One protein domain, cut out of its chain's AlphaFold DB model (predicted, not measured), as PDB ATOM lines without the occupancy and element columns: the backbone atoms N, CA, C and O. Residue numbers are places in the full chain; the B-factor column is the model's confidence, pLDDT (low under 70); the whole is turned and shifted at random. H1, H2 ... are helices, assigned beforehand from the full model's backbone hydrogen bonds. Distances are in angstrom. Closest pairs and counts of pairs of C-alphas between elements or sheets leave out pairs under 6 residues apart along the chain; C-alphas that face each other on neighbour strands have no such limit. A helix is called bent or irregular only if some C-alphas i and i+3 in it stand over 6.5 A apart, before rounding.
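AT A GLANCE: This is residues 49 to 89 and 101 to 191 of the 200 residues of a protein of Shewanella sp. P1-14-1 (UniProt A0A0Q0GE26). A long helical hairpin, H5 and H6, is covered on one side by a second pair of helices, H2 and H3, which run side by side and cross it at a slant; the four make a bundle. H4 packs on H2 and H5 at one end, while H1 leads away at the other as an arm whose residues 49 to 55 stick out. The printed part has 132 residues with six named helices, H1 to H6 in order, and no named strand: all helix. It is only just compact, close to loose, with a radius of gyration of the C-alphas of 16.8 A and spans of 59 by 29 by 19 A.

HOW THE PARTS SIT: H1, residues 49 to 61, is close to but not clearly touching H2, residues 64 to 86; their closest C-alphas, of Ile 60 and Ser 66, are 5.5 A apart. H2, the hub, is irregular, with C-alphas 81 and 84 7.0 A apart. It touches H3, residues 103 to 115, at a shallow tilt of 8 degrees, the same way, closest at the C-alphas of Tyr 71 and Thr 106, 6.5 A. With residues 85 to 86 alone it touches H4, residues 118 to 124, closest at C-alphas 85 and 121, 6.7 A. It touches H5, residues 130 to 158, closest at C-alphas 74 and 148, 4.1 A. H3 touches H6, residues 165 to 191, at a steep tilt of 38 degrees, closest at C-alphas 103 and 173, 4.5 A. H5 and H6 form a hairpin, opposite ways at 6 degrees, closest at C-alphas 134 and 185, 7.2 A. Every O i to N i+4 pair is within hydrogen-bond range in H1, H3, H4, H5 and H6, and 17 of 19 in H2.

IN THESE COORDINATES: H1 begins at C-alpha 49 (-26.555, 34.714, -12.065). H2 measures 29.8 A, H5 42.0 A and H6 38.2 A, ending at C-alpha 191 (7.764, -5.083, -33.273).

THE WHOLE: The C-alphas of Ser 50 and Gly 127, the two farthest apart, are 59.7 A apart. Residues 90 to 100 are not printed, a gap of 25.7 A between C-alphas 89 and 101. Of the links printed whole, none is long. Residues 49 to 63 and 85 to 89 have pLDDT under 70.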
ATOM      1  N   SER A  49     -27.893  34.557 -11.476       64.25
ATOM      2  CA  SER A  49     -26.555  34.714 -12.065       64.25
ATOM      3  C   SER A  49     -25.430  34.372 -11.084       64.25
ATOM      4  O   SER A  49     -24.492  33.676 -11.463       64.25
ATOM      5  N   SER A  50     -25.537  34.763  -9.809       62.09
ATOM      6  CA  SER A  50     -24.547  34.386  -8.787       62.09
ATOM      7  C   SER A  50     -24.531  32.883  -8.482       62.09
ATOM      8  O   SER A  50     -23.465  32.322  -8.252       62.09
ATOM      9  N   ILE A  51     -25.692  32.219  -8.522       62.44
ATOM     10  CA  ILE A  51     -25.823  30.770  -8.336       62.44
ATOM     11  C   ILE A  51     -25.211  30.041  -9.530       62.44
ATOM     12  O   ILE A  51     -24.458  29.101  -9.319       62.44
ATOM     13  N   LEU A  52     -25.474  30.488 -10.763       61.38
ATOM     14  CA  LEU A  52     -24.877  29.907 -11.968       61.38
ATOM     15  C   LEU A  52     -23.353  30.079 -11.988       61.38
ATOM     16  O   LEU A  52     -22.644  29.109 -12.226       61.38
ATOM     17  N   ALA A  53     -22.839  31.266 -11.655       56.91
ATOM     18  CA  ALA A  53     -21.398  31.506 -11.556       56.91
ATOM     19  C   ALA A  53     -20.749  30.688 -10.426       56.91
ATOM     20  O   ALA A  53     -19.647  30.166 -10.578       56.91
ATOM     21  N   ALA A  54     -21.439  30.537  -9.291       57.69
ATOM     22  CA  ALA A  54     -20.985  29.676  -8.205       57.69
ATOM     23  C   ALA A  54     -21.008  28.198  -8.610       57.69
ATOM     24  O   ALA A  54     -20.072  27.484  -8.288       57.69
ATOM     25  N   GLN A  55     -22.028  27.744  -9.339       57.53
ATOM     26  CA  GLN A  55     -22.098  26.387  -9.880       57.53
ATOM     27  C   GLN A  55     -20.994  26.143 -10.904       57.53
ATOM     28  O   GLN A  55     -20.353  25.108 -10.852       57.53
ATOM     29  N   GLU A  56     -20.717  27.099 -11.788       58.09
ATOM     30  CA  GLU A  56     -19.616  27.010 -12.741       58.09
ATOM     31  C   GLU A  56     -18.264  26.932 -12.030       58.09
ATOM     32  O   GLU A  56     -17.489  26.023 -12.320       58.09
ATOM     33  N   LYS A  57     -18.028  27.799 -11.037       56.31
ATOM     34  CA  LYS A  57     -16.827  27.762 -10.198       56.31
ATOM     35  C   LYS A  57     -16.713  26.453  -9.418       56.31
ATOM     36  O   LYS A  57     -15.635  25.880  -9.383       56.31
ATOM     37  N   VAL A  58     -17.804  25.968  -8.825       61.00
ATOM     38  CA  VAL A  58     -17.838  24.690  -8.099       61.00
ATOM     39  C   VAL A  58     -17.589  23.527  -9.053       61.00
ATOM     40  O   VAL A  58     -16.835  22.639  -8.696       61.00
ATOM     41  N   SER A  59     -18.138  23.548 -10.271       57.56
ATOM     42  CA  SER A  59     -17.874  22.530 -11.294       57.56
ATOM     43  C   SER A  59     -16.437  22.561 -11.832       57.56
ATOM     44  O   SER A  59     -15.941  21.550 -12.318       57.56
ATOM     45  N   ILE A  60     -15.773  23.721 -11.797       59.41
ATOM     46  CA  ILE A  60     -14.339  23.864 -12.107       59.41
ATOM     47  C   ILE A  60     -13.486  23.384 -10.931       59.41
ATOM     48  O   ILE A  60     -12.524  22.644 -11.133       59.41
ATOM     49  N   GLN A  61     -13.880  23.731  -9.706       58.00
ATOM     50  CA  GLN A  61     -13.242  23.255  -8.480       58.00
ATOM     51  C   GLN A  61     -13.451  21.759  -8.234       58.00
ATOM     52  O   GLN A  61     -12.606  21.140  -7.604       58.00
ATOM     53  N   SER A  62     -14.526  21.149  -8.738       63.31
ATOM     54  CA  SER A  62     -14.805  19.719  -8.574       63.31
ATOM     55  C   SER A  62     -13.922  18.813  -9.444       63.31
ATOM     56  O   SER A  62     -14.269  17.658  -9.648       63.31
ATOM     57  N   GLY A  63     -12.801  19.316  -9.973       64.81
ATOM     58  CA  GLY A  63     -11.813  18.546 -10.731       64.81
ATOM     59  C   GLY A  63     -12.184  18.325 -12.195       64.81
ATOM     60  O   GLY A  63     -11.386  18.642 -13.073       64.81
ATOM     61  N   ASP A  64     -13.410  17.883 -12.478       72.06
ATOM     62  CA  ASP A  64     -13.818  17.412 -13.812       72.06
ATOM     63  C   ASP A  64     -13.613  18.443 -14.928       72.06
ATOM     64  O   ASP A  64     -13.005  18.140 -15.952       72.06
ATOM     65  N   LYS A  65     -14.063  19.693 -14.749       74.19
ATOM     66  CA  LYS A  65     -13.859  20.726 -15.783       74.19
ATOM     67  C   LYS A  65     -12.400  21.185 -15.881       74.19
ATOM     68  O   LYS A  65     -11.981  21.601 -16.958       74.19
ATOM     69  N   SER A  66     -11.639  21.113 -14.788       79.88
ATOM     70  CA  SER A  66     -10.206  21.432 -14.792       79.88
ATOM     71  C   SER A  66      -9.416  20.371 -15.565       79.88
ATOM     72  O   SER A  66      -8.595  20.711 -16.414       79.88
ATOM     73  N   MET A  67      -9.741  19.092 -15.369       80.81
ATOM     74  CA  MET A  67      -9.192  17.986 -16.158       80.81
ATOM     75  C   MET A  67      -9.670  18.026 -17.616       80.81
ATOM     76  O   MET A  67      -8.899  17.748 -18.533       80.81
ATOM     77  N   ALA A  68     -10.913  18.442 -17.870       81.69
ATOM     78  CA  ALA A  68     -11.403  18.652 -19.229       81.69
ATOM     79  C   ALA A  68     -10.639  19.766 -19.957       81.69
ATOM     80  O   ALA A  68     -10.346  19.637 -21.146       81.69
ATOM     81  N   LEU A  69     -10.302  20.854 -19.256       83.31
ATOM     82  CA  LEU A  69      -9.459  21.917 -19.797       83.31
ATOM     83  C   LEU A  69      -8.059  21.392 -20.132       83.31
ATOM     84  O   LEU A  69      -7.585  21.637 -21.238       83.31
ATOM     85  N   LEU A  70      -7.447  20.631 -19.218       82.19
ATOM     86  CA  LEU A  70      -6.155  19.980 -19.439       82.19
ATOM     87  C   LEU A  70      -6.177  19.096 -20.690       82.19
ATOM     88  O   LEU A  70      -5.341  19.250 -21.577       82.19
ATOM     89  N   TYR A  71      -7.174  18.214 -20.791       80.38
ATOM     90  CA  TYR A  71      -7.360  17.355 -21.954       80.38
ATOM     91  C   TYR A  71      -7.455  18.172 -23.250       80.38
ATOM     92  O   TYR A  71      -6.782  17.862 -24.229       80.38
ATOM     93  N   ARG A  72      -8.261  19.240 -23.263       83.19
ATOM     94  CA  ARG A  72      -8.428  20.091 -24.450       83.19
ATOM     95  C   ARG A  72      -7.124  20.773 -24.854       83.19
ATOM     96  O   ARG A  72      -6.797  20.743 -26.032       83.19
ATOM     97  N   ALA A  73      -6.390  21.336 -23.898       83.50
ATOM     98  CA  ALA A  73      -5.116  22.002 -24.154       83.50
ATOM     99  C   ALA A  73      -4.061  21.032 -24.709       83.50
ATOM    100  O   ALA A  73      -3.407  21.344 -25.700       83.50
ATOM    101  N   ALA A  74      -3.955  19.825 -24.142       74.94
ATOM    102  CA  ALA A  74      -3.047  18.796 -24.645       74.94
ATOM    103  C   ALA A  74      -3.373  18.408 -26.098       74.94
ATOM    104  O   ALA A  74      -2.487  18.394 -26.948       74.94
ATOM    105  N   ILE A  75      -4.647  18.148 -26.406       79.38
ATOM    106  CA  ILE A  75      -5.072  17.800 -27.769       79.38
ATOM    107  C   ILE A  75      -4.859  18.967 -28.736       79.38
ATOM    108  O   ILE A  75      -4.375  18.752 -29.845       79.38
ATOM    109  N   ASP A  76      -5.197  20.195 -28.341       81.06
ATOM    110  CA  ASP A  76      -5.019  21.370 -29.196       81.06
ATOM    111  C   ASP A  76      -3.519  21.628 -29.484       81.06
ATOM    112  O   ASP A  76      -3.172  21.922 -30.630       81.06
ATOM    113  N   SER A  77      -2.626  21.415 -28.509       80.62
ATOM    114  CA  SER A  77      -1.169  21.516 -28.697       80.62
ATOM    115  C   SER A  77      -0.619  20.429 -29.631       80.62
ATOM    116  O   SER A  77       0.064  20.734 -30.609       80.62
ATOM    117  N   ILE A  78      -1.005  19.163 -29.419       77.62
ATOM    118  CA  ILE A  78      -0.642  18.047 -30.313       77.62
ATOM    119  C   ILE A  78      -1.102  18.332 -31.744       77.62
ATOM    120  O   ILE A  78      -0.355  18.110 -32.692       77.62
ATOM    121  N   ASN A  79      -2.310  18.868 -31.912       79.19
ATOM    122  CA  ASN A  79      -2.830  19.224 -33.229       79.19
ATOM    123  C   ASN A  79      -2.016  20.330 -33.894       79.19
ATOM    124  O   ASN A  79      -1.814  20.270 -35.103       79.19
ATOM    125  N   SER A  80      -1.581  21.336 -33.133       80.75
ATOM    126  CA  SER A  80      -0.766  22.439 -33.644       80.75
ATOM    127  C   SER A  80       0.586  21.938 -34.153       80.75
ATOM    128  O   SER A  80       0.961  22.232 -35.289       80.75
ATOM    129  N   GLU A  81       1.276  21.130 -33.350       80.12
ATOM    130  CA  GLU A  81       2.612  20.624 -33.678       80.12
ATOM    131  C   GLU A  81       2.587  19.550 -34.767       80.12
ATOM    132  O   GLU A  81       3.482  19.488 -35.609       80.12
ATOM    133  N   LEU A  82       1.534  18.731 -34.803       74.00
ATOM    134  CA  LEU A  82       1.367  17.723 -35.842       74.00
ATOM    135  C   LEU A  82       0.690  18.268 -37.109       74.00
ATOM    136  O   LEU A  82       0.680  17.580 -38.123       74.00
ATOM    137  N   ALA A  83       0.142  19.486 -37.131       72.62
ATOM    138  CA  ALA A  83      -0.515  20.030 -38.329       72.62
ATOM    139  C   ALA A  83       0.368  20.013 -39.601       72.62
ATOM    140  O   ALA A  83      -0.143  19.630 -40.661       72.62
ATOM    141  N   PRO A  84       1.674  20.360 -39.550       70.69
ATOM    142  CA  PRO A  84       2.565  20.260 -40.709       70.69
ATOM    143  C   PRO A  84       2.751  18.821 -41.215       70.69
ATOM    144  O   PRO A  84       2.959  18.614 -42.410       70.69
ATOM    145  N   THR A  85       2.650  17.838 -40.318       63.28
ATOM    146  CA  THR A  85       2.781  16.395 -40.574       63.28
ATOM    147  C   THR A  85       1.439  15.723 -40.904       63.28
ATOM    148  O   THR A  85       1.410  14.693 -41.565       63.28
ATOM    149  N   LEU A  86       0.290  16.273 -40.513       58.59
ATOM    150  CA  LEU A  86      -1.018  15.610 -40.668       58.59
ATOM    151  C   LEU A  86      -1.777  15.982 -41.946       58.59
ATOM    152  O   LEU A  86      -2.658  15.234 -42.386       58.59
ATOM    153  N   GLY A  87      -1.446  17.117 -42.565       59.03
ATOM    154  CA  GLY A  87      -2.257  17.668 -43.651       59.03
ATOM    155  C   GLY A  87      -3.696  17.974 -43.201       59.03
ATOM    156  O   GLY A  87      -4.011  18.000 -42.017       59.03
ATOM    157  N   GLU A  88      -4.606  18.208 -44.147       53.28
ATOM    158  CA  GLU A  88      -5.971  18.725 -43.904       53.28
ATOM    159  C   GLU A  88      -6.926  17.758 -43.157       53.28
ATOM    160  O   GLU A  88      -8.113  18.046 -43.000       53.28
ATOM    161  N   ASN A  89      -6.438  16.612 -42.664       48.81
ATOM    162  CA  ASN A  89      -7.218  15.672 -41.856       48.81
ATOM    163  C   ASN A  89      -7.311  16.173 -40.409       48.81
ATOM    164  O   ASN A  89      -6.718  15.615 -39.486       48.81
ATOM    165  N   TYR A 101     -13.045  11.876 -16.937       83.88
ATOM    166  CA  TYR A 101     -11.917  12.790 -16.766       83.88
ATOM    167  C   TYR A 101     -10.983  12.362 -15.631       83.88
ATOM    168  O   TYR A 101     -10.135  13.145 -15.198       83.88
ATOM    169  N   SER A 102     -11.099  11.117 -15.160       89.75
ATOM    170  CA  SER A 102     -10.087  10.518 -14.298       89.75
ATOM    171  C   SER A 102      -8.694  10.662 -14.930       89.75
ATOM    172  O   SER A 102      -8.564  10.669 -16.167       89.75
ATOM    173  N   PRO A 103      -7.631  10.790 -14.113       92.44
ATOM    174  CA  PRO A 103      -6.278  10.917 -14.632       92.44
ATOM    175  C   PRO A 103      -5.897   9.799 -15.606       92.44
ATOM    176  O   PRO A 103      -5.293  10.071 -16.640       92.44
ATOM    177  N   GLU A 104      -6.318   8.570 -15.311       93.25
ATOM    178  CA  GLU A 104      -6.133   7.380 -16.137       93.25
ATOM    179  C   GLU A 104      -6.822   7.482 -17.499       93.25
ATOM    180  O   GLU A 104      -6.148   7.366 -18.524       93.25
ATOM    181  N   ALA A 105      -8.133   7.741 -17.531       88.12
ATOM    182  CA  ALA A 105      -8.885   7.814 -18.785       88.12
ATOM    183  C   ALA A 105      -8.415   8.981 -19.664       88.12
ATOM    184  O   ALA A 105      -8.383   8.885 -20.896       88.12
ATOM    185  N   THR A 106      -8.025  10.090 -19.033       88.25
ATOM    186  CA  THR A 106      -7.478  11.254 -19.733       88.25
ATOM    187  C   THR A 106      -6.113  10.938 -20.343       88.25
ATOM    188  O   THR A 106      -5.896  11.219 -21.524       88.25
ATOM    189  N   ALA A 107      -5.214  10.313 -19.575       94.25
ATOM    190  CA  ALA A 107      -3.892   9.918 -20.048       94.25
ATOM    191  C   ALA A 107      -3.974   8.912 -21.202       94.25
ATOM    192  O   ALA A 107      -3.348   9.119 -22.240       94.25
ATOM    193  N   GLU A 108      -4.801   7.872 -21.062       91.56
ATOM    194  CA  GLU A 108      -5.031   6.869 -22.106       91.56
ATOM    195  C   GLU A 108      -5.500   7.520 -23.410       91.56
ATOM    196  O   GLU A 108      -4.990   7.201 -24.488       91.56
ATOM    197  N   ARG A 109      -6.438   8.470 -23.323       88.50
ATOM    198  CA  ARG A 109      -6.965   9.159 -24.500       88.50
ATOM    199  C   ARG A 109      -5.908  10.021 -25.183       88.50
ATOM    200  O   ARG A 109      -5.857  10.010 -26.406       88.50
ATOM    201  N   ILE A 110      -5.068  10.730 -24.425       87.88
ATOM    202  CA  ILE A 110      -3.977  11.552 -24.976       87.88
ATOM    203  C   ILE A 110      -2.914  10.673 -25.641       87.88
ATOM    204  O   ILE A 110      -2.538  10.945 -26.780       87.88
ATOM    205  N   VAL A 111      -2.479   9.594 -24.982       94.62
ATOM    206  CA  VAL A 111      -1.492   8.656 -25.542       94.62
ATOM    207  C   VAL A 111      -2.034   8.004 -26.813       94.62
ATOM    208  O   VAL A 111      -1.370   8.028 -27.848       94.62
ATOM    209  N   SER A 112      -3.259   7.477 -26.770       89.31
ATOM    210  CA  SER A 112      -3.903   6.854 -27.935       89.31
ATOM    211  C   SER A 112      -4.056   7.842 -29.083       89.31
ATOM    212  O   SER A 112      -3.829   7.506 -30.241       89.31
ATOM    213  N   PHE A 113      -4.431   9.078 -28.756       86.44
ATOM    214  CA  PHE A 113      -4.566  10.139 -29.731       86.44
ATOM    215  C   PHE A 113      -3.232  10.451 -30.414       86.44
ATOM    216  O   PHE A 113      -3.145  10.345 -31.633       86.44
ATOM    217  N   ALA A 114      -2.195  10.780 -29.643       90.31
ATOM    218  CA  ALA A 114      -0.896  11.175 -30.175       90.31
ATOM    219  C   ALA A 114      -0.247  10.059 -31.005       90.31
ATOM    220  O   ALA A 114       0.211  10.292 -32.121       90.31
ATOM    221  N   THR A 115      -0.250   8.829 -30.489       92.62
ATOM    222  CA  THR A 115       0.452   7.689 -31.105       92.62
ATOM    223  C   THR A 115      -0.208   7.174 -32.385       92.62
ATOM    224  O   THR A 115       0.478   6.613 -33.242       92.62
ATOM    225  N   ASN A 116      -1.505   7.437 -32.593       89.62
ATOM    226  CA  ASN A 116      -2.226   7.052 -33.812       89.62
ATOM    227  C   ASN A 116      -1.631   7.673 -35.095       89.62
ATOM    228  O   ASN A 116      -1.883   7.202 -36.205       89.62
ATOM    229  N   PHE A 117      -0.808   8.715 -34.964       87.94
ATOM    230  CA  PHE A 117      -0.189   9.406 -36.094       87.94
ATOM    231  C   PHE A 117       1.167   8.848 -36.517       87.94
ATOM    232  O   PHE A 117       1.713   9.289 -37.530       87.94
ATOM    233  N   PHE A 118       1.693   7.842 -35.815       93.50
ATOM    234  CA  PHE A 118       3.017   7.312 -36.128       93.50
ATOM    235  C   PHE A 118       3.112   6.744 -37.553       93.50
ATOM    236  O   PHE A 118       4.096   6.975 -38.248       93.50
ATOM    237  N   SER A 119       2.069   6.061 -38.043       91.44
ATOM    238  CA  SER A 119       2.067   5.523 -39.414       91.44
ATOM    239  C   SER A 119       2.162   6.625 -40.478       91.44
ATOM    240  O   SER A 119       2.867   6.469 -41.475       91.44
ATOM    241  N   VAL A 120       1.500   7.764 -40.252       88.81
ATOM    242  CA  VAL A 120       1.579   8.925 -41.153       88.81
ATOM    243  C   VAL A 120       2.986   9.517 -41.123       88.81
ATOM    244  O   VAL A 120       3.567   9.772 -42.179       88.81
ATOM    245  N   HIS A 121       3.562   9.659 -39.927       91.69
ATOM    246  CA  HIS A 121       4.933  10.129 -39.758       91.69
ATOM    247  C   HIS A 121       5.943   9.238 -40.500       91.69
ATOM    248  O   HIS A 121       6.793   9.754 -41.225       91.69
ATOM    249  N   GLN A 122       5.821   7.910 -40.398       92.62
ATOM    250  CA  GLN A 122       6.680   6.967 -41.127       92.62
ATOM    251  C   GLN A 122       6.582   7.140 -42.648       92.62
ATOM    252  O   GLN A 122       7.596   7.166 -43.340       92.62
ATOM    253  N   GLN A 123       5.370   7.298 -43.190       91.12
ATOM    254  CA  GLN A 123       5.175   7.469 -44.636       91.12
ATOM    255  C   GLN A 123       5.862   8.739 -45.158       91.12
ATOM    256  O   GLN A 123       6.520   8.713 -46.203       91.12
ATOM    257  N   GLN A 124       5.737   9.841 -44.417       88.56
ATOM    258  CA  GLN A 124       6.331  11.129 -44.781       88.56
ATOM    259  C   GLN A 124       7.847  11.162 -44.606       88.56
ATOM    260  O   GLN A 124       8.535  11.861 -45.349       88.56
ATOM    261  N   ASN A 125       8.368  10.363 -43.679       90.94
ATOM    262  CA  ASN A 125       9.789  10.257 -43.384       90.94
ATOM    263  C   ASN A 125      10.388   8.943 -43.901       90.94
ATOM    264  O   ASN A 125      11.373   8.457 -43.356       90.94
ATOM    265  N   SER A 126       9.837   8.375 -44.980       91.50
ATOM    266  CA  SER A 126      10.249   7.079 -45.553       91.50
ATOM    267  C   SER A 126      11.709   7.003 -46.028       91.50
ATOM    268  O   SER A 126      12.187   5.921 -46.352       91.50
ATOM    269  N   GLY A 127      12.420   8.134 -46.072       91.19
ATOM    270  CA  GLY A 127      13.864   8.189 -46.313       91.19
ATOM    271  C   GLY A 127      14.741   8.045 -45.062       91.19
ATOM    272  O   GLY A 127      15.959   8.019 -45.208       91.19
ATOM    273  N   MET A 128      14.150   7.999 -43.865       93.00
ATOM    274  CA  MET A 128      14.836   7.770 -42.588       93.00
ATOM    275  C   MET A 128      14.747   6.296 -42.185       93.00
ATOM    276  O   MET A 128      13.789   5.607 -42.541       93.00
ATOM    277  N   GLU A 129      15.714   5.838 -41.394       94.06
ATOM    278  CA  GLU A 129      15.660   4.509 -40.782       94.06
ATOM    279  C   GLU A 129      14.557   4.446 -39.714       94.06
ATOM    280  O   GLU A 129      14.240   5.447 -39.071       94.06
ATOM    281  N   PHE A 130      13.992   3.259 -39.477       93.75
ATOM    282  CA  PHE A 130      12.845   3.087 -38.573       93.75
ATOM    283  C   PHE A 130      13.071   3.682 -37.172       93.75
ATOM    284  O   PHE A 130      12.211   4.388 -36.649       93.75
ATOM    285  N   ASN A 131      14.241   3.440 -36.573       92.94
ATOM    286  CA  ASN A 131      14.556   3.977 -35.247       92.94
ATOM    287  C   ASN A 131      14.630   5.510 -35.250       92.94
ATOM    288  O   ASN A 131      14.147   6.140 -34.315       92.94
ATOM    289  N   GLU A 132      15.150   6.118 -36.319       94.75
ATOM    290  CA  GLU A 132      15.174   7.579 -36.466       94.75
ATOM    291  C   GLU A 132      13.758   8.143 -36.647       94.75
ATOM    292  O   GLU A 132      13.428   9.186 -36.079       94.75
ATOM    293  N   GLN A 133      12.890   7.442 -37.387       94.94
ATOM    294  CA  GLN A 133      11.476   7.809 -37.526       94.94
ATOM    295  C   GLN A 133      10.739   7.739 -36.188       94.94
ATOM    296  O   GLN A 133       9.915   8.608 -35.905       94.94
ATOM    297  N   LEU A 134      11.004   6.708 -35.384       96.12
ATOM    298  CA  LEU A 134      10.400   6.543 -34.067       96.12
ATOM    299  C   LEU A 134      10.894   7.619 -33.100       96.12
ATOM    300  O   LEU A 134      10.072   8.289 -32.487       96.12
ATOM    301  N   ASP A 135      12.207   7.823 -32.995       96.31
ATOM    302  CA  ASP A 135      12.783   8.817 -32.087       96.31
ATOM    303  C   ASP A 135      12.302  10.234 -32.417       96.31
ATOM    304  O   ASP A 135      11.783  10.922 -31.540       96.31
ATOM    305  N   SER A 136      12.366  10.639 -33.689       95.62
ATOM    306  CA  SER A 136      11.885  11.964 -34.108       95.62
ATOM    307  C   SER A 136      10.384  12.150 -33.879       95.62
ATOM    308  O   SER A 136       9.956  13.222 -33.453       95.62
ATOM    309  N   PHE A 137       9.575  11.110 -34.093       96.06
ATOM    310  CA  PHE A 137       8.153  11.158 -33.773       96.06
ATOM    311  C   PHE A 137       7.907  11.333 -32.273       96.06
ATOM    312  O   PHE A 137       7.089  12.169 -31.883       96.06
ATOM    313  N   MET A 138       8.618  10.567 -31.439       97.62
ATOM    314  CA  MET A 138       8.501  10.650 -29.984       97.62
ATOM    315  C   MET A 138       8.886  12.034 -29.465       97.62
ATOM    316  O   MET A 138       8.186  12.557 -28.599       97.62
ATOM    317  N   ASP A 139       9.931  12.646 -30.019       96.12
ATOM    318  CA  ASP A 139      10.348  14.005 -29.664       96.12
ATOM    319  C   ASP A 139       9.251  15.032 -29.981       96.12
ATOM    320  O   ASP A 139       8.924  15.870 -29.137       96.12
ATOM    321  N   ILE A 140       8.629  14.935 -31.163       93.44
ATOM    322  CA  ILE A 140       7.550  15.840 -31.584       93.44
ATOM    323  C   ILE A 140       6.342  15.720 -30.651       93.44
ATOM    324  O   ILE A 140       5.867  16.726 -30.119       93.44
ATOM    325  N   ILE A 141       5.830  14.503 -30.433       93.06
ATOM    326  CA  ILE A 141       4.605  14.339 -29.638       93.06
ATOM    327  C   ILE A 141       4.838  14.627 -28.156       93.06
ATOM    328  O   ILE A 141       3.955  15.200 -27.519       93.06
ATOM    329  N   SER A 142       6.011  14.281 -27.613       94.75
ATOM    330  CA  SER A 142       6.339  14.565 -26.211       94.75
ATOM    331  C   SER A 142       6.452  16.071 -25.996       94.75
ATOM    332  O   SER A 142       5.825  16.597 -25.083       94.75
ATOM    333  N   GLY A 143       7.134  16.789 -26.898       94.38
ATOM    334  CA  GLY A 143       7.218  18.250 -26.841       94.38
ATOM    335  C   GLY A 143       5.849  18.934 -26.927       94.38
ATOM    336  O   GLY A 143       5.559  19.839 -26.144       94.38
ATOM    337  N   ALA A 144       4.974  18.465 -27.820       88.50
ATOM    338  CA  ALA A 144       3.626  19.012 -27.956       88.50
ATOM    339  C   ALA A 144       2.761  18.766 -26.706       88.50
ATOM    340  O   ALA A 144       2.013  19.648 -26.273       88.50
ATOM    341  N   ILE A 145       2.862  17.578 -26.107       91.62
ATOM    342  CA  ILE A 145       2.163  17.240 -24.864       91.62
ATOM    343  C   ILE A 145       2.667  18.120 -23.717       91.62
ATOM    344  O   ILE A 145       1.846  18.710 -23.014       91.62
ATOM    345  N   ASP A 146       3.985  18.258 -23.565       95.12
ATOM    346  CA  ASP A 146       4.606  19.075 -22.518       95.12
ATOM    347  C   ASP A 146       4.144  20.534 -22.611       95.12
ATOM    348  O   ASP A 146       3.747  21.133 -21.606       95.12
ATOM    349  N   GLN A 147       4.109  21.089 -23.826       91.56
ATOM    350  CA  GLN A 147       3.583  22.429 -24.067       91.56
ATOM    351  C   GLN A 147       2.110  22.545 -23.651       91.56
ATOM    352  O   GLN A 147       1.760  23.444 -22.885       91.56
ATOM    353  N   GLY A 148       1.251  21.623 -24.093       86.94
ATOM    354  CA  GLY A 148      -0.179  21.664 -23.771       86.94
ATOM    355  C   GLY A 148      -0.458  21.532 -22.269       86.94
ATOM    356  O   GLY A 148      -1.356  22.192 -21.742       86.94
ATOM    357  N   PHE A 149       0.338  20.729 -21.557       92.38
ATOM    358  CA  PHE A 149       0.271  20.613 -20.098       92.38
ATOM    359  C   PHE A 149       0.722  21.889 -19.391       92.38
ATOM    360  O   PHE A 149       0.062  22.318 -18.439       92.38
ATOM    361  N   SER A 150       1.806  22.513 -19.860       92.88
ATOM    362  CA  SER A 150       2.285  23.786 -19.315       92.88
ATOM    363  C   SER A 150       1.219  24.869 -19.470       92.88
ATOM    364  O   SER A 150       0.825  25.488 -18.484       92.88
ATOM    365  N   GLU A 151       0.668  25.032 -20.676       88.62
ATOM    366  CA  GLU A 151      -0.373  26.024 -20.964       88.62
ATOM    367  C   GLU A 151      -1.642  25.789 -20.127       88.62
ATOM    368  O   GLU A 151      -2.195  26.723 -19.541       88.62
ATOM    369  N   ALA A 152      -2.095  24.537 -20.004       88.06
ATOM    370  CA  ALA A 152      -3.233  24.198 -19.150       88.06
ATOM    371  C   ALA A 152      -2.979  24.550 -17.681       88.06
ATOM    372  O   ALA A 152      -3.834  25.148 -17.024       88.06
ATOM    373  N   THR A 153      -1.801  24.191 -17.172       91.06
ATOM    374  CA  THR A 153      -1.399  24.455 -15.787       91.06
ATOM    375  C   THR A 153      -1.318  25.954 -15.518       91.06
ATOM    376  O   THR A 153      -1.801  26.421 -14.484       91.06
ATOM    377  N   GLU A 154      -0.796  26.735 -16.466       91.62
ATOM    378  CA  GLU A 154      -0.782  28.197 -16.398       91.62
ATOM    379  C   GLU A 154      -2.198  28.781 -16.330       91.62
ATOM    380  O   GLU A 154      -2.458  29.656 -15.499       91.62
ATOM    381  N   ILE A 155      -3.141  28.272 -17.132       85.50
ATOM    382  CA  ILE A 155      -4.542  28.716 -17.082       85.50
ATOM    383  C   ILE A 155      -5.172  28.366 -15.728       85.50
ATOM    384  O   ILE A 155      -5.775  29.232 -15.092       85.50
ATOM    385  N   LEU A 156      -5.025  27.124 -15.254       88.06
ATOM    386  CA  LEU A 156      -5.565  26.684 -13.959       88.06
ATOM    387  C   LEU A 156      -4.977  27.498 -12.793       88.06
ATOM    388  O   LEU A 156      -5.696  27.871 -11.859       88.06
ATOM    389  N   THR A 157      -3.690  27.829 -12.877       89.75
ATOM    390  CA  THR A 157      -3.002  28.699 -11.917       89.75
ATOM    391  C   THR A 157      -3.544  30.126 -11.985       89.75
ATOM    392  O   THR A 157      -3.874  30.707 -10.952       89.75
ATOM    393  N   GLY A 158      -3.719  30.687 -13.186       89.44
ATOM    394  CA  GLY A 158      -4.289  32.023 -13.389       89.44
ATOM    395  C   GLY A 158      -5.740  32.152 -12.910       89.44
ATOM    396  O   GLY A 158      -6.160  33.225 -12.474       89.44
ATOM    397  N   LEU A 159      -6.491  31.049 -12.926       87.62
ATOM    398  CA  LEU A 159      -7.835  30.942 -12.352       87.62
ATOM    399  C   LEU A 159      -7.831  30.695 -10.833       87.62
ATOM    400  O   LEU A 159      -8.898  30.701 -10.215       87.62
ATOM    401  N   ASN A 160      -6.652  30.512 -10.229       86.69
ATOM    402  CA  ASN A 160      -6.450  30.204  -8.815       86.69
ATOM    403  C   ASN A 160      -7.236  28.953  -8.371       86.69
ATOM    404  O   ASN A 160      -7.884  28.955  -7.320       86.69
ATOM    405  N   VAL A 161      -7.222  27.911  -9.212       88.06
ATOM    406  CA  VAL A 161      -7.840  26.596  -8.942       88.06
ATOM    407  C   VAL A 161      -6.835  25.443  -8.990       88.06
ATOM    408  O   VAL A 161      -7.203  24.308  -8.706       88.06
ATOM    409  N   PHE A 162      -5.581  25.709  -9.363       91.06
ATOM    410  CA  PHE A 162      -4.517  24.708  -9.387       91.06
ATOM    411  C   PHE A 162      -3.991  24.439  -7.971       91.06
ATOM    412  O   PHE A 162      -3.004  25.025  -7.537       91.06
ATOM    413  N   GLU A 163      -4.717  23.613  -7.222       88.44
ATOM    414  CA  GLU A 163      -4.366  23.220  -5.857       88.44
ATOM    415  C   GLU A 163      -4.981  21.860  -5.494       88.44
ATOM    416  O   GLU A 163      -6.010  21.451  -6.044       88.44
ATOM    417  N   GLY A 164      -4.363  21.158  -4.541       92.06
ATOM    418  CA  GLY A 164      -4.919  19.945  -3.933       92.06
ATOM    419  C   GLY A 164      -5.177  18.827  -4.945       92.06
ATOM    420  O   GLY A 164      -4.273  18.410  -5.665       92.06
ATOM    421  N   ASP A 165      -6.416  18.337  -4.996       88.44
ATOM    422  CA  ASP A 165      -6.802  17.214  -5.860       88.44
ATOM    423  C   ASP A 165      -6.649  17.531  -7.357       88.44
ATOM    424  O   ASP A 165      -6.423  16.619  -8.151       88.44
ATOM    425  N   ILE A 166      -6.739  18.809  -7.754       87.81
ATOM    426  CA  ILE A 166      -6.542  19.222  -9.150       87.81
ATOM    427  C   ILE A 166      -5.070  19.082  -9.530       87.81
ATOM    428  O   ILE A 166      -4.774  18.438 -10.529       87.81
ATOM    429  N   GLU A 167      -4.162  19.635  -8.725       93.62
ATOM    430  CA  GLU A 167      -2.712  19.525  -8.936       93.62
ATOM    431  C   GLU A 167      -2.275  18.054  -8.963       93.62
ATOM    432  O   GLU A 167      -1.679  17.601  -9.938       93.62
ATOM    433  N   ALA A 168      -2.697  17.268  -7.965       94.62
ATOM    434  CA  ALA A 168      -2.409  15.836  -7.916       94.62
ATOM    435  C   ALA A 168      -2.990  15.068  -9.119       94.62
ATOM    436  O   ALA A 168      -2.384  14.108  -9.600       94.62
ATOM    437  N   GLY A 169      -4.165  15.480  -9.606       92.69
ATOM    438  CA  GLY A 169      -4.783  14.948 -10.814       92.69
ATOM    439  C   GLY A 169      -3.941  15.224 -12.058       92.69
ATOM    440  O   GLY A 169      -3.608  14.275 -12.767       92.69
ATOM    441  N   VAL A 170      -3.544  16.484 -12.276       93.44
ATOM    442  CA  VAL A 170      -2.689  16.893 -13.406       93.44
ATOM    443  C   VAL A 170      -1.359  16.137 -13.383       93.44
ATOM    444  O   VAL A 170      -0.996  15.525 -14.389       93.44
ATOM    445  N   ASP A 171      -0.674  16.112 -12.239       95.56
ATOM    446  CA  ASP A 171       0.618  15.435 -12.080       95.56
ATOM    447  C   ASP A 171       0.510  13.938 -12.386       95.56
ATOM    448  O   ASP A 171       1.344  13.357 -13.091       95.56
ATOM    449  N   LYS A 172      -0.555  13.299 -11.890       97.44
ATOM    450  CA  LYS A 172      -0.818  11.886 -12.150       97.44
ATOM    451  C   LYS A 172      -1.111  11.636 -13.627       97.44
ATOM    452  O   LYS A 172      -0.566  10.683 -14.183       97.44
ATOM    453  N   THR A 173      -1.929  12.469 -14.271       94.69
ATOM    454  CA  THR A 173      -2.200  12.359 -15.711       94.69
ATOM    455  C   THR A 173      -0.905  12.477 -16.507       94.69
ATOM    456  O   THR A 173      -0.641  11.631 -17.358       94.69
ATOM    457  N   TYR A 174      -0.070  13.470 -16.196       96.94
ATOM    458  CA  TYR A 174       1.206  13.678 -16.872       96.94
ATOM    459  C   TYR A 174       2.134  12.467 -16.721       96.94
ATOM    460  O   TYR A 174       2.637  11.936 -17.711       96.94
ATOM    461  N   SER A 175       2.288  11.952 -15.498       98.12
ATOM    462  CA  SER A 175       3.103  10.760 -15.246       98.12
ATOM    463  C   SER A 175       2.612   9.533 -16.020       98.12
ATOM    464  O   SER A 175       3.433   8.747 -16.495       98.12
ATOM    465  N   LEU A 176       1.295   9.343 -16.132       98.31
ATOM    466  CA  LEU A 176       0.708   8.227 -16.874       98.31
ATOM    467  C   LEU A 176       0.915   8.370 -18.382       98.31
ATOM    468  O   LEU A 176       1.174   7.372 -19.051       98.31
ATOM    469  N   ILE A 177       0.854   9.593 -18.909       97.06
ATOM    470  CA  ILE A 177       1.154   9.859 -20.317       97.06
ATOM    471  C   ILE A 177       2.607   9.517 -20.616       97.06
ATOM    472  O   ILE A 177       2.855   8.744 -21.536       97.06
ATOM    473  N   GLN A 178       3.550  10.008 -19.811       98.06
ATOM    474  CA  GLN A 178       4.973   9.723 -20.009       98.06
ATOM    475  C   GLN A 178       5.257   8.212 -19.979       98.06
ATOM    476  O   GLN A 178       5.962   7.685 -20.838       98.06
ATOM    477  N   ALA A 179       4.630   7.480 -19.050       98.31
ATOM    478  CA  ALA A 179       4.726   6.022 -19.009       98.31
ATOM    479  C   ALA A 179       4.104   5.344 -20.251       98.31
ATOM    480  O   ALA A 179       4.656   4.370 -20.769       98.31
ATOM    481  N   GLY A 180       2.967   5.848 -20.736       98.00
ATOM    482  CA  GLY A 180       2.298   5.342 -21.937       98.00
ATOM    483  C   GLY A 180       3.095   5.588 -23.220       98.00
ATOM    484  O   GLY A 180       3.192   4.691 -24.054       98.00
ATOM    485  N   LEU A 181       3.722   6.758 -23.349       97.94
ATOM    486  CA  LEU A 181       4.620   7.105 -24.452       97.94
ATOM    487  C   LEU A 181       5.867   6.215 -24.472       97.94
ATOM    488  O   LEU A 181       6.224   5.679 -25.520       97.94
ATOM    489  N   GLU A 182       6.488   5.990 -23.313       98.00
ATOM    490  CA  GLU A 182       7.632   5.082 -23.201       98.00
ATOM    491  C   GLU A 182       7.242   3.640 -23.559       98.00
ATOM    492  O   GLU A 182       7.951   2.964 -24.305       98.00
ATOM    493  N   THR A 183       6.079   3.177 -23.089       98.19
ATOM    494  CA  THR A 183       5.549   1.848 -23.439       98.19
ATOM    495  C   THR A 183       5.340   1.725 -24.947       98.19
ATOM    496  O   THR A 183       5.801   0.761 -25.557       98.19
ATOM    497  N   PHE A 184       4.709   2.728 -25.564       97.75
ATOM    498  CA  PHE A 184       4.517   2.775 -27.009       97.75
ATOM    499  C   PHE A 184       5.853   2.695 -27.755       97.75
ATOM    500  O   PHE A 184       5.988   1.877 -28.667       97.75
ATOM    501  N   LYS A 185       6.854   3.487 -27.351       97.19
ATOM    502  CA  LYS A 185       8.187   3.479 -27.965       97.19
ATOM    503  C   LYS A 185       8.831   2.093 -27.888       97.19
ATOM    504  O   LYS A 185       9.291   1.568 -28.901       97.19
ATOM    505  N   GLN A 186       8.834   1.482 -26.705       96.88
ATOM    506  CA  GLN A 186       9.430   0.164 -26.493       96.88
ATOM    507  C   GLN A 186       8.735  -0.930 -27.303       96.88
ATOM    508  O   GLN A 186       9.405  -1.773 -27.897       96.88
ATOM    509  N   ASP A 187       7.405  -0.948 -27.317       96.69
ATOM    510  CA  ASP A 187       6.652  -1.984 -28.021       96.69
ATOM    511  C   ASP A 187       6.751  -1.824 -29.538       96.69
ATOM    512  O   ASP A 187       6.883  -2.819 -30.251       96.69
ATOM    513  N   THR A 188       6.796  -0.583 -30.022       95.06
ATOM    514  CA  THR A 188       7.004  -0.263 -31.438       95.06
ATOM    515  C   THR A 188       8.399  -0.680 -31.911       95.06
ATOM    516  O   THR A 188       8.527  -1.306 -32.961       95.06
ATOM    517  N   ALA A 189       9.443  -0.426 -31.112       92.94
ATOM    518  CA  ALA A 189      10.802  -0.881 -31.410       92.94
ATOM    519  C   ALA A 189      10.907  -2.418 -31.459       92.94
ATOM    520  O   ALA A 189      11.432  -2.974 -32.422       92.94
ATOM    521  N   LYS A 190      10.330  -3.121 -30.471       92.62
ATOM    522  CA  LYS A 190      10.318  -4.597 -30.445       92.62
ATOM    523  C   LYS A 190       9.607  -5.199 -31.659       92.62
ATOM    524  O   LYS A 190      10.028  -6.240 -32.152       92.62
ATOM    525  N   GLN A 191       8.507  -4.593 -32.108       85.81
ATOM    526  CA  GLN A 191       7.764  -5.083 -33.273       85.81
ATOM    527  C   GLN A 191       8.611  -5.020 -34.549       85.81
ATOM    528  O   GLN A 191       8.619  -5.989 -35.306       85.81
TER     529      GLN A 191